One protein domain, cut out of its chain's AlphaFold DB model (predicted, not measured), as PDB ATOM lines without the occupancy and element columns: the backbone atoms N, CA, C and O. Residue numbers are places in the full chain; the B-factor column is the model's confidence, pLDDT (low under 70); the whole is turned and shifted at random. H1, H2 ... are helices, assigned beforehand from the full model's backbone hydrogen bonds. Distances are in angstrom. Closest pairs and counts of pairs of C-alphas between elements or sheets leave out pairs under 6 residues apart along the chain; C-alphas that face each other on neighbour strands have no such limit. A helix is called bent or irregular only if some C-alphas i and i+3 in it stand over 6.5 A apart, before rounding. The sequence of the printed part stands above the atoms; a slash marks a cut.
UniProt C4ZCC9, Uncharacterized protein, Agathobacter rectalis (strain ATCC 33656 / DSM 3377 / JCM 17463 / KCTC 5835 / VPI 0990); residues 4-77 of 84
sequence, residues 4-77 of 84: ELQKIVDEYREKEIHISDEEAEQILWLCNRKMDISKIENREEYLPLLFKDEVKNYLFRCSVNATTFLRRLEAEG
ATOM      1  N   GLU A   4      66.505 150.735 156.010       94.75
ATOM      2  CA  GLU A   4      66.008 150.327 154.693       94.75
ATOM      3  C   GLU A   4      67.117 149.741 153.812       94.75
ATOM      4  O   GLU A   4      66.926 148.712 153.167       94.75
ATOM      5  N   LEU A   5      68.306 150.348 153.833       95.81
ATOM      6  CA  LEU A   5      69.461 149.835 153.100       95.81
ATOM      7  C   LEU A   5      69.991 148.537 153.714       95.81
ATOM      8  O   LEU A   5      70.393 147.637 152.981       95.81
ATOM      9  N   GLN A   6      69.941 148.418 155.043       95.88
ATOM     10  CA  GLN A   6      70.319 147.188 155.734       95.88
ATOM     11  C   GLN A   6      69.413 146.023 155.320       95.88
ATOM     12  O   GLN A   6      69.927 144.967 154.964       95.88
ATOM     13  N   LYS A   7      68.089 146.239 155.241       96.50
ATOM     14  CA  LYS A   7      67.142 145.222 154.746       96.50
ATOM     15  C   LYS A   7      67.499 144.723 153.348       96.50
ATOM     16  O   LYS A   7      67.426 143.526 153.100       96.50
ATOM     17  N   ILE A   8      67.928 145.617 152.453       96.12
ATOM     18  CA  ILE A   8      68.363 145.226 151.104       96.12
ATOM     19  C   ILE A   8      69.551 144.263 151.179       96.12
ATOM     20  O   ILE A   8      69.564 143.280 150.449       96.12
ATOM     21  N   VAL A   9      70.545 144.523 152.034       96.25
ATOM     22  CA  VAL A   9      71.702 143.625 152.206       96.25
ATOM     23  C   VAL A   9      71.276 142.305 152.852       96.25
ATOM     24  O   VAL A   9      71.695 141.236 152.404       96.25
ATOM     25  N   ASP A  10      70.415 142.370 153.863       96.06
ATOM     26  CA  ASP A  10      69.931 141.197 154.590       96.06
ATOM     27  C   ASP A  10      69.140 140.248 153.674       96.06
ATOM     28  O   ASP A  10      69.357 139.041 153.738       96.06
ATOM     29  N   GLU A  11      68.354 140.761 152.716       96.38
ATOM     30  CA  GLU A  11      67.681 139.947 151.684       96.38
ATOM     31  C   GLU A  11      68.652 139.079 150.855       96.38
ATOM     32  O   GLU A  11      68.257 138.035 150.322       96.38
ATOM     33  N   TYR A  12      69.906 139.511 150.680       95.12
ATOM     34  CA  TYR A  12      70.945 138.713 150.019       95.12
ATOM     35  C   TYR A  12      71.625 137.754 151.000       95.12
ATOM     36  O   TYR A  12      71.865 136.600 150.640       95.12
ATOM     37  N   ARG A  13      71.875 138.187 152.241       94.31
ATOM     38  CA  ARG A  13      72.461 137.340 153.297       94.31
ATOM     39  C   ARG A  13      71.562 136.152 153.642       94.31
ATOM     40  O   ARG A  13      72.061 135.043 153.792       94.31
ATOM     41  N   GLU A  14      70.245 136.353 153.677       95.94
ATOM     42  CA  GLU A  14      69.239 135.291 153.840       95.94
ATOM     43  C   GLU A  14      69.274 134.254 152.707       95.94
ATOM     44  O   GLU A  14      68.887 133.105 152.902       95.94
ATOM     45  N   LYS A  15      69.769 134.638 151.524       94.81
ATOM     46  CA  LYS A  15      69.985 133.748 150.369       94.81
ATOM     47  C   LYS A  15      71.392 133.147 150.342       94.81
ATOM     48  O   LYS A  15      71.830 132.692 149.289       94.81
ATOM     49  N   GLU A  16      72.107 133.202 151.465       92.88
ATOM     50  CA  GLU A  16      73.490 132.733 151.621       92.88
ATOM     51  C   GLU A  16      74.503 133.456 150.714       92.88
ATOM     52  O   GLU A  16      75.629 132.998 150.519       92.88
ATOM     53  N   ILE A  17      74.140 134.624 150.175       92.44
ATOM     54  CA  ILE A  17      75.062 135.468 149.418       92.44
ATOM     55  C   ILE A  17      75.794 136.357 150.418       92.44
ATOM     56  O   ILE A  17      75.218 137.277 151.001       92.44
ATOM     57  N   HIS A  18      77.079 136.072 150.617       90.50
ATOM     58  CA  HIS A  18      77.897 136.833 151.547       90.50
ATOM     59  C   HIS A  18      78.181 138.239 151.009       90.50
ATOM     60  O   HIS A  18      78.763 138.404 149.938       90.50
ATOM     61  N   ILE A  19      77.762 139.239 151.783       95.19
ATOM     62  CA  ILE A  19      78.119 140.648 151.622       95.19
ATOM     63  C   ILE A  19      78.503 141.134 153.018       95.19
ATOM     64  O   ILE A  19      77.652 141.169 153.915       95.19
ATOM     65  N   SER A  20      79.773 141.462 153.215       95.12
ATOM     66  CA  SER A  20      80.301 142.048 154.451       95.12
ATOM     67  C   SER A  20      79.776 143.470 154.674       95.12
ATOM     68  O   SER A  20      79.257 144.116 153.758       95.12
ATOM     69  N   ASP A  21      79.887 143.961 155.906       94.94
ATOM     70  CA  ASP A  21      79.487 145.332 156.225       94.94
ATOM     71  C   ASP A  21      80.387 146.343 155.494       94.94
ATOM     72  O   ASP A  21      79.889 147.333 154.955       94.94
ATOM     73  N   GLU A  22      81.683 146.051 155.352       96.12
ATOM     74  CA  GLU A  22      82.626 146.884 154.603       96.12
ATOM     75  C   GLU A  22      82.264 146.976 153.112       96.12
ATOM     76  O   GLU A  22      82.330 148.056 152.517       96.12
ATOM     77  N   GLU A  23      81.853 145.867 152.487       96.31
ATOM     78  CA  GLU A  23      81.381 145.871 151.096       96.31
ATOM     79  C   GLU A  23      80.100 146.697 150.947       96.31
ATOM     80  O   GLU A  23      79.985 147.495 150.011       96.31
ATOM     81  N   ALA A  24      79.156 146.560 151.879       97.00
ATOM     82  CA  ALA A  24      77.927 147.349 151.880       97.00
ATOM     83  C   ALA A  24      78.213 148.856 152.024       97.00
ATOM     84  O   ALA A  24      77.629 149.673 151.303       97.00
ATOM     85  N   GLU A  25      79.157 149.240 152.887       97.25
ATOM     86  CA  GLU A  25      79.600 150.629 153.035       97.25
ATOM     87  C   GLU A  25      80.269 151.171 151.766       97.25
ATOM     88  O   GLU A  25      79.994 152.305 151.358       97.25
ATOM     89  N   GLN A  26      81.089 150.366 151.085       97.19
ATOM     90  CA  GLN A  26      81.680 150.753 149.800       97.19
ATOM     91  C   GLN A  26      80.616 150.965 148.718       97.19
ATOM     92  O   GLN A  26      80.687 151.936 147.956       97.19
ATOM     93  N   ILE A  27      79.607 150.093 148.655       97.69
ATOM     94  CA  ILE A  27      78.478 150.238 147.728       97.69
ATOM     95  C   ILE A  27      77.709 151.531 148.036       97.69
ATOM     96  O   ILE A  27      77.399 152.298 147.121       97.69
ATOM     97  N   LEU A  28      77.464 151.828 149.314       97.75
ATOM     98  CA  LEU A  28      76.791 153.055 149.742       97.75
ATOM     99  C   LEU A  28      77.599 154.303 149.367       97.75
ATOM    100  O   LEU A  28      77.044 155.292 148.878       97.75
ATOM    101  N   TRP A  29      78.916 154.263 149.555       97.62
ATOM    102  CA  TRP A  29      79.807 155.341 149.137       97.62
ATOM    103  C   TRP A  29      79.722 155.588 147.621       97.62
ATOM    104  O   TRP A  29      79.576 156.735 147.189       97.62
ATOM    105  N   LEU A  30      79.718 154.524 146.809       97.06
ATOM    106  CA  LEU A  30      79.550 154.622 145.353       97.06
ATOM    107  C   LEU A  30      78.192 155.217 144.961       97.06
ATOM    108  O   LEU A  30      78.139 156.064 144.067       97.06
ATOM    109  N   CYS A  31      77.109 154.820 145.634       97.50
ATOM    110  CA  CYS A  31      75.777 155.382 145.401       97.50
ATOM    111  C   CYS A  31      75.768 156.896 145.632       97.50
ATOM    112  O   CYS A  31      75.317 157.658 144.774       97.50
ATOM    113  N   ASN A  32      76.334 157.343 146.756       96.56
ATOM    114  CA  ASN A  32      76.449 158.765 147.068       96.56
ATOM    115  C   ASN A  32      77.257 159.519 146.013       96.56
ATOM    116  O   ASN A  32      76.810 160.555 145.525       96.56
ATOM    117  N   ARG A  33      78.389 158.953 145.585       97.56
ATOM    118  CA  ARG A  33      79.236 159.549 144.549       97.56
ATOM    119  C   ARG A  33      78.513 159.683 143.208       97.56
ATOM    120  O   ARG A  33      78.668 160.699 142.532       97.56
ATOM    121  N   LYS A  34      77.715 158.682 142.821       96.75
ATOM    122  CA  LYS A  34      76.889 158.718 141.602       96.75
ATOM    123  C   LYS A  34      75.825 159.810 141.684       96.75
ATOM    124  O   LYS A  34      75.698 160.593 140.746       96.75
ATOM    125  N   MET A  35      75.121 159.914 142.811       97.12
ATOM    126  CA  MET A  35      74.128 160.972 143.025       97.12
ATOM    127  C   MET A  35      74.749 162.374 143.005       97.12
ATOM    128  O   MET A  35      74.152 163.275 142.419       97.12
ATOM    129  N   ASP A  36      75.947 162.549 143.576       97.06
ATOM    130  CA  ASP A  36      76.682 163.823 143.533       97.06
ATOM    131  C   ASP A  36      76.969 164.254 142.089       97.06
ATOM    132  O   ASP A  36      76.705 165.393 141.705       97.06
ATOM    133  N   ILE A  37      77.491 163.332 141.272       97.19
ATOM    134  CA  ILE A  37      77.841 163.592 139.867       97.19
ATOM    135  C   ILE A  37      76.587 163.906 139.043       97.19
ATOM    136  O   ILE A  37      76.596 164.826 138.225       97.19
ATOM    137  N   SER A  38      75.505 163.163 139.277       95.81
ATOM    138  CA  SER A  38      74.227 163.336 138.583       95.81
ATOM    139  C   SER A  38      73.382 164.496 139.118       95.81
ATOM    140  O   SER A  38      72.329 164.765 138.547       95.81
ATOM    141  N   LYS A  39      73.834 165.193 140.174       95.56
ATOM    142  CA  LYS A  39      73.125 166.306 140.831       95.56
ATOM    143  C   LYS A  39      71.690 165.944 141.230       95.56
ATOM    144  O   LYS A  39      70.765 166.723 141.024       95.56
ATOM    145  N   ILE A  40      71.504 164.746 141.778       95.19
ATOM    146  CA  ILE A  40      70.187 164.298 142.239       95.19
ATOM    147  C   ILE A  40      69.790 165.099 143.481       95.19
ATOM    148  O   ILE A  40      70.501 165.082 144.485       95.19
ATOM    149  N   GLU A  41      68.649 165.784 143.413       91.69
ATOM    150  CA  GLU A  41      68.111 166.577 144.525       91.69
ATOM    151  C   GLU A  41      67.318 165.705 145.511       91.69
ATOM    152  O   GLU A  41      67.526 165.787 146.720       91.69
ATOM    153  N   ASN A  42      66.470 164.800 145.007       93.62
ATOM    154  CA  ASN A  42      65.656 163.900 145.829       93.62
ATOM    155  C   ASN A  42      66.434 162.635 146.241       93.62
ATOM    156  O   ASN A  42      66.178 161.527 145.768       93.62
ATOM    157  N   ARG A  43      67.465 162.822 147.069       94.00
ATOM    158  CA  ARG A  43      68.411 161.754 147.429       94.00
ATOM    159  C   ARG A  43      67.809 160.703 148.349       94.00
ATOM    160  O   ARG A  43      68.152 159.538 148.202       94.00
ATOM    161  N   GLU A  44      66.956 161.102 149.289       92.88
ATOM    162  CA  GLU A  44      66.391 160.185 150.286       92.88
ATOM    163  C   GLU A  44      65.501 159.126 149.636       92.88
ATOM    164  O   GLU A  44      65.699 157.943 149.887       92.88
ATOM    165  N   GLU A  45      64.601 159.524 148.733       94.19
ATOM    166  CA  GLU A  45      63.728 158.576 148.031       94.19
ATOM    167  C   GLU A  45      64.481 157.757 146.974       94.19
ATOM    168  O   GLU A  45      64.150 156.599 146.715       94.19
ATOM    169  N   TYR A  46      65.506 158.339 146.345       95.69
ATOM    170  CA  TYR A  46      66.230 157.673 145.263       95.69
ATOM    171  C   TYR A  46      67.304 156.695 145.754       95.69
ATOM    172  O   TYR A  46      67.592 155.702 145.081       95.69
ATOM    173  N   LEU A  47      67.909 156.951 146.916       97.00
ATOM    174  CA  LEU A  47      69.027 156.160 147.427       97.00
ATOM    175  C   LEU A  47      68.683 154.671 147.609       97.00
ATOM    176  O   LEU A  47      69.475 153.859 147.134       97.00
ATOM    177  N   PRO A  48      67.547 154.264 148.209       97.12
ATOM    178  CA  PRO A  48      67.196 152.847 148.331       97.12
ATOM    179  C   PRO A  48      67.069 152.136 146.979       97.12
ATOM    180  O   PRO A  48      67.544 151.010 146.821       97.12
ATOM    181  N   LEU A  49      66.491 152.815 145.981       96.50
ATOM    182  CA  LEU A  49      66.344 152.290 144.621       96.50
ATOM    183  C   LEU A  49      67.713 152.078 143.967       96.50
ATOM    184  O   LEU A  49      68.017 150.985 143.493       96.50
ATOM    185  N   LEU A  50      68.565 153.107 144.011       97.38
ATOM    186  CA  LEU A  50      69.917 153.044 143.463       97.38
ATOM    187  C   LEU A  50      70.768 151.991 144.179       97.38
ATOM    188  O   LEU A  50      71.487 151.234 143.534       97.38
ATOM    189  N   PHE A  51      70.694 151.931 145.506       97.88
ATOM    190  CA  PHE A  51      71.489 151.006 146.305       97.88
ATOM    191  C   PHE A  51      71.146 149.552 145.986       97.88
ATOM    192  O   PHE A  51      72.052 148.742 145.791       97.88
ATOM    193  N   LYS A  52      69.856 149.228 145.837       97.25
ATOM    194  CA  LYS A  52      69.409 147.897 145.408       97.25
ATOM    195  C   LYS A  52      70.036 147.471 144.079       97.25
ATOM    196  O   LYS A  52      70.513 146.338 143.958       97.25
ATOM    197  N   ASP A  53      70.074 148.376 143.107       97.50
ATOM    198  CA  ASP A  53      70.699 148.119 141.809       97.50
ATOM    199  C   ASP A  53      72.224 148.003 141.921       97.50
ATOM    200  O   ASP A  53      72.835 147.125 141.305       97.50
ATOM    201  N   GLU A  54      72.861 148.831 142.747       97.44
ATOM    202  CA  GLU A  54      74.309 148.786 142.943       97.44
ATOM    203  C   GLU A  54      74.786 147.531 143.674       97.44
ATOM    204  O   GLU A  54      75.847 147.014 143.320       97.44
ATOM    205  N   VAL A  55      74.005 146.980 144.608       97.31
ATOM    206  CA  VAL A  55      74.284 145.666 145.215       97.31
ATOM    207  C   VAL A  55      74.267 144.572 144.148       97.31
ATOM    208  O   VAL A  55      75.200 143.772 144.050       97.31
ATOM    209  N   LYS A  56      73.260 144.570 143.268       96.38
ATOM    210  CA  LYS A  56      73.194 143.613 142.155       96.38
ATOM    211  C   LYS A  56      74.385 143.770 141.202       96.38
ATOM    212  O   LYS A  56      74.995 142.776 140.802       96.38
ATOM    213  N   ASN A  57      74.747 145.008 140.869       96.81
ATOM    214  CA  ASN A  57      75.904 145.308 140.028       96.81
ATOM    215  C   ASN A  57      77.218 144.879 140.696       96.81
ATOM    216  O   ASN A  57      78.113 144.382 140.011       96.81
ATOM    217  N   TYR A  58      77.344 145.055 142.012       96.81
ATOM    218  CA  TYR A  58      78.491 144.601 142.796       96.81
ATOM    219  C   TYR A  58      78.683 143.092 142.660       96.81
ATOM    220  O   TYR A  58      79.731 142.649 142.188       96.81
ATOM    221  N   LEU A  59      77.639 142.316 142.957       95.62
ATOM    222  CA  LEU A  59      77.668 140.856 142.860       95.62
ATOM    223  C   LEU A  59      77.998 140.380 141.440       95.62
ATOM    224  O   LEU A  59      78.810 139.469 141.258       95.62
ATOM    225  N   PHE A  60      77.436 141.033 140.419       96.12
ATOM    226  CA  PHE A  60      77.764 140.721 139.030       96.12
ATOM    227  C   PHE A  60      79.258 140.931 138.738       96.12
ATOM    228  O   PHE A  60      79.903 140.036 138.186       96.12
ATOM    229  N   ARG A  61      79.849 142.056 139.166       96.25
ATOM    230  CA  ARG A  61      81.297 142.291 139.008       96.25
ATOM    231  C   ARG A  61      82.133 141.258 139.756       96.25
ATOM    232  O   ARG A  61      83.118 140.786 139.195       96.25
ATOM    233  N   CYS A  62      81.741 140.876 140.971       94.56
ATOM    234  CA  CYS A  62      82.427 139.821 141.720       94.56
ATOM    235  C   CYS A  62      82.432 138.506 140.937       94.56
ATOM    236  O   CYS A  62      83.487 137.893 140.785       94.56
ATOM    237  N   SER A  63      81.295 138.125 140.346       93.94
ATOM    238  CA  SER A  63      81.196 136.904 139.537       93.94
ATOM    239  C   SER A  63      82.093 136.936 138.290       93.94
ATOM    240  O   SER A  63      82.787 135.959 137.997       93.94
ATOM    241  N   VAL A  64      82.148 138.073 137.586       96.38
ATOM    242  CA  VAL A  64      83.005 138.268 136.405       96.38
ATOM    243  C   VAL A  64      84.482 138.225 136.790       96.38
ATOM    244  O   VAL A  64      85.265 137.533 136.136       96.38
ATOM    245  N   ASN A  65      84.864 138.921 137.863       95.25
ATOM    246  CA  ASN A  65      86.242 138.959 138.347       95.25
ATOM    247  C   ASN A  65      86.711 137.572 138.796       95.25
ATOM    248  O   ASN A  65      87.774 137.126 138.367       95.25
ATOM    249  N   ALA A  66      85.894 136.865 139.582       93.38
ATOM    250  CA  ALA A  66      86.184 135.507 140.025       93.38
ATOM    251  C   ALA A  66      86.335 134.552 138.834       93.38
ATOM    252  O   ALA A  66      87.339 133.855 138.727       93.38
ATOM    253  N   THR A  67      85.396 134.579 137.882       93.69
ATOM    254  CA  THR A  67      85.457 133.733 136.677       93.69
ATOM    255  C   THR A  67      86.704 134.019 135.844       93.69
ATOM    256  O   THR A  67      87.362 133.097 135.365       93.69
ATOM    257  N   THR A  68      87.048 135.295 135.670       94.75
ATOM    258  CA  THR A  68      88.241 135.708 134.917       94.75
ATOM    259  C   THR A  68      89.514 135.219 135.601       94.75
ATOM    260  O   THR A  68      90.407 134.695 134.937       94.75
ATOM    261  N   PHE A  69      89.582 135.346 136.928       93.06
ATOM    262  CA  PHE A  69      90.717 134.881 137.715       93.06
ATOM    263  C   PHE A  69      90.861 133.355 137.669       93.06
ATOM    264  O   PHE A  69      91.947 132.859 137.385       93.06
ATOM    265  N   LEU A  70      89.765 132.612 137.845       91.25
ATOM    266  CA  LEU A  70      89.761 131.148 137.768       91.25
ATOM    267  C   LEU A  70      90.214 130.639 136.394       91.25
ATOM    268  O   LEU A  70      91.082 129.775 136.324       91.25
ATOM    269  N   ARG A  71      89.703 131.224 135.302       90.62
ATOM    270  CA  ARG A  71      90.139 130.878 133.935       90.62
ATOM    271  C   ARG A  71      91.622 131.151 133.707       90.62
ATOM    272  O   ARG A  71      92.282 130.418 132.977       90.62
ATOM    273  N   ARG A  72      92.152 132.217 134.310       91.81
ATOM    274  CA  ARG A  72      93.578 132.532 134.233       91.81
ATOM    275  C   ARG A  72      94.420 131.501 134.986       91.81
ATOM    276  O   ARG A  72      95.412 131.042 134.437       91.81
ATOM    277  N   LEU A  73      94.015 131.121 136.197       91.00
ATOM    278  CA  LEU A  73      94.705 130.085 136.972       91.00
ATOM    279  C   LEU A  73      94.700 128.733 136.249       91.00
ATOM    280  O   LEU A  73      95.731 128.070 136.195       91.00
ATOM    281  N   GLU A  74      93.574 128.369 135.631       88.31
ATOM    282  CA  GLU A  74      93.463 127.173 134.792       88.31
ATOM    283  C   GLU A  74      94.452 127.213 133.614       88.31
ATOM    284  O   GLU A  74      95.173 126.242 133.383       88.31
ATOM    285  N   ALA A  75      94.560 128.350 132.916       90.12
ATOM    286  CA  ALA A  75      95.528 128.536 131.832       90.12
ATOM    287  C   ALA A  75      96.995 128.481 132.306       90.12
ATOM    288  O   ALA A  75      97.871 128.062 131.551       90.12
ATOM    289  N   GLU A  76      97.265 128.881 133.551       91.88
ATOM    290  CA  GLU A  76      98.577 128.782 134.206       91.88
ATOM    291  C   GLU A  76      98.837 127.379 134.809       91.88
ATOM    292  O   GLU A  76      99.910 127.131 135.359       91.88
ATOM    293  N   GLY A  77      97.891 126.437 134.685       85.12
ATOM    294  CA  GLY A  77      98.007 125.062 135.187       85.12
ATOM    295  C   GLY A  77      97.830 124.920 136.703       85.12
ATOM    296  O   GLY A  77      98.147 123.872 137.267       85.12
TER     297      GLY A  77
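Overview. This is residues 4 to 77 of the 84 residues of an uncharacterized protein of Agathobacter rectalis (strain ATCC 33656 / DSM 3377 / JCM 17463 / KCTC 5835 / VPI 0990) (UniProt C4ZCC9). One long helix, H3, makes the length of the domain: two shorter helices, H1 and H2, pack on its first half, and its second half sticks out as a bare arm, residues 60 to 77, of which 60 to 75 belong to H3. H1 runs roughly along H3, while H2 crosses H3 steeply. The printed part has 74 residues with three named helices, in the order H1, H2, H3, and no named strand; the class is all helix. The whole is loose, with a radius of gyration of the C-alphas of 15.1 A, and only just elongated, its C-alphas spanning 52 by 30 by 17 A.

Along the chain. H3, the longest helix, holds residues 43 to 75 and measures 45.6 A from first to last C-alpha, from C-alpha 43 at (68.411, 161.754, 147.429) to C-alpha 75 at (95.528, 128.536, 131.832). It is irregular, but only just: C-alphas 45 and 48 are 6.7 A apart, where about 5 A is the distance in a regular helix, and its line is a rough one. It has a kink of 32 degrees near residue 50. H2 holds residues 21 to 38 and measures 25.7 A. H1, residues 4 to 13, measures 14.6 A and begins with C-alpha 4 at (66.008, 150.327, 154.693).

Arrangement. H3 touches both other helices. With residues 43 to 58 alone it touches H2, at a steep tilt of 62 degrees, opposite ways; their closest C-alphas, those of Cys 31 and Phe 51, are 6.2 A apart. With residues 48 to 55 alone it touches H1, at a shallow tilt of 28 degrees, the same way; their closest C-alphas, those of Leu 5 and Pro 48, are 6.1 A apart. H1 and H2 are close but not clearly touching, with the C-alphas of Val 9 and Ala 24 closest at 7.3 A; they run opposite ways at a steep tilt of 49 degrees. In H2 every O i to N i+4 pair is within hydrogen-bond range; in H1 5 of 6 are, and in H3 27 of 29.

Size, cuts and confidence. The two C-alphas farthest apart, those of Glu 41 and Gly 77, are 52.0 A apart. Residues 60 to 77 stand free; without them the body of 56 residues spans 35 by 17 by 16 A, with a radius of gyration of 11.3 A. The link from H2 to H3 is tight, with 4 residues, and the link from H1 to H2 is short, with 7. The printed part has no cut. The mean pLDDT of the printed part is 95.1, and no printed residue is under 70.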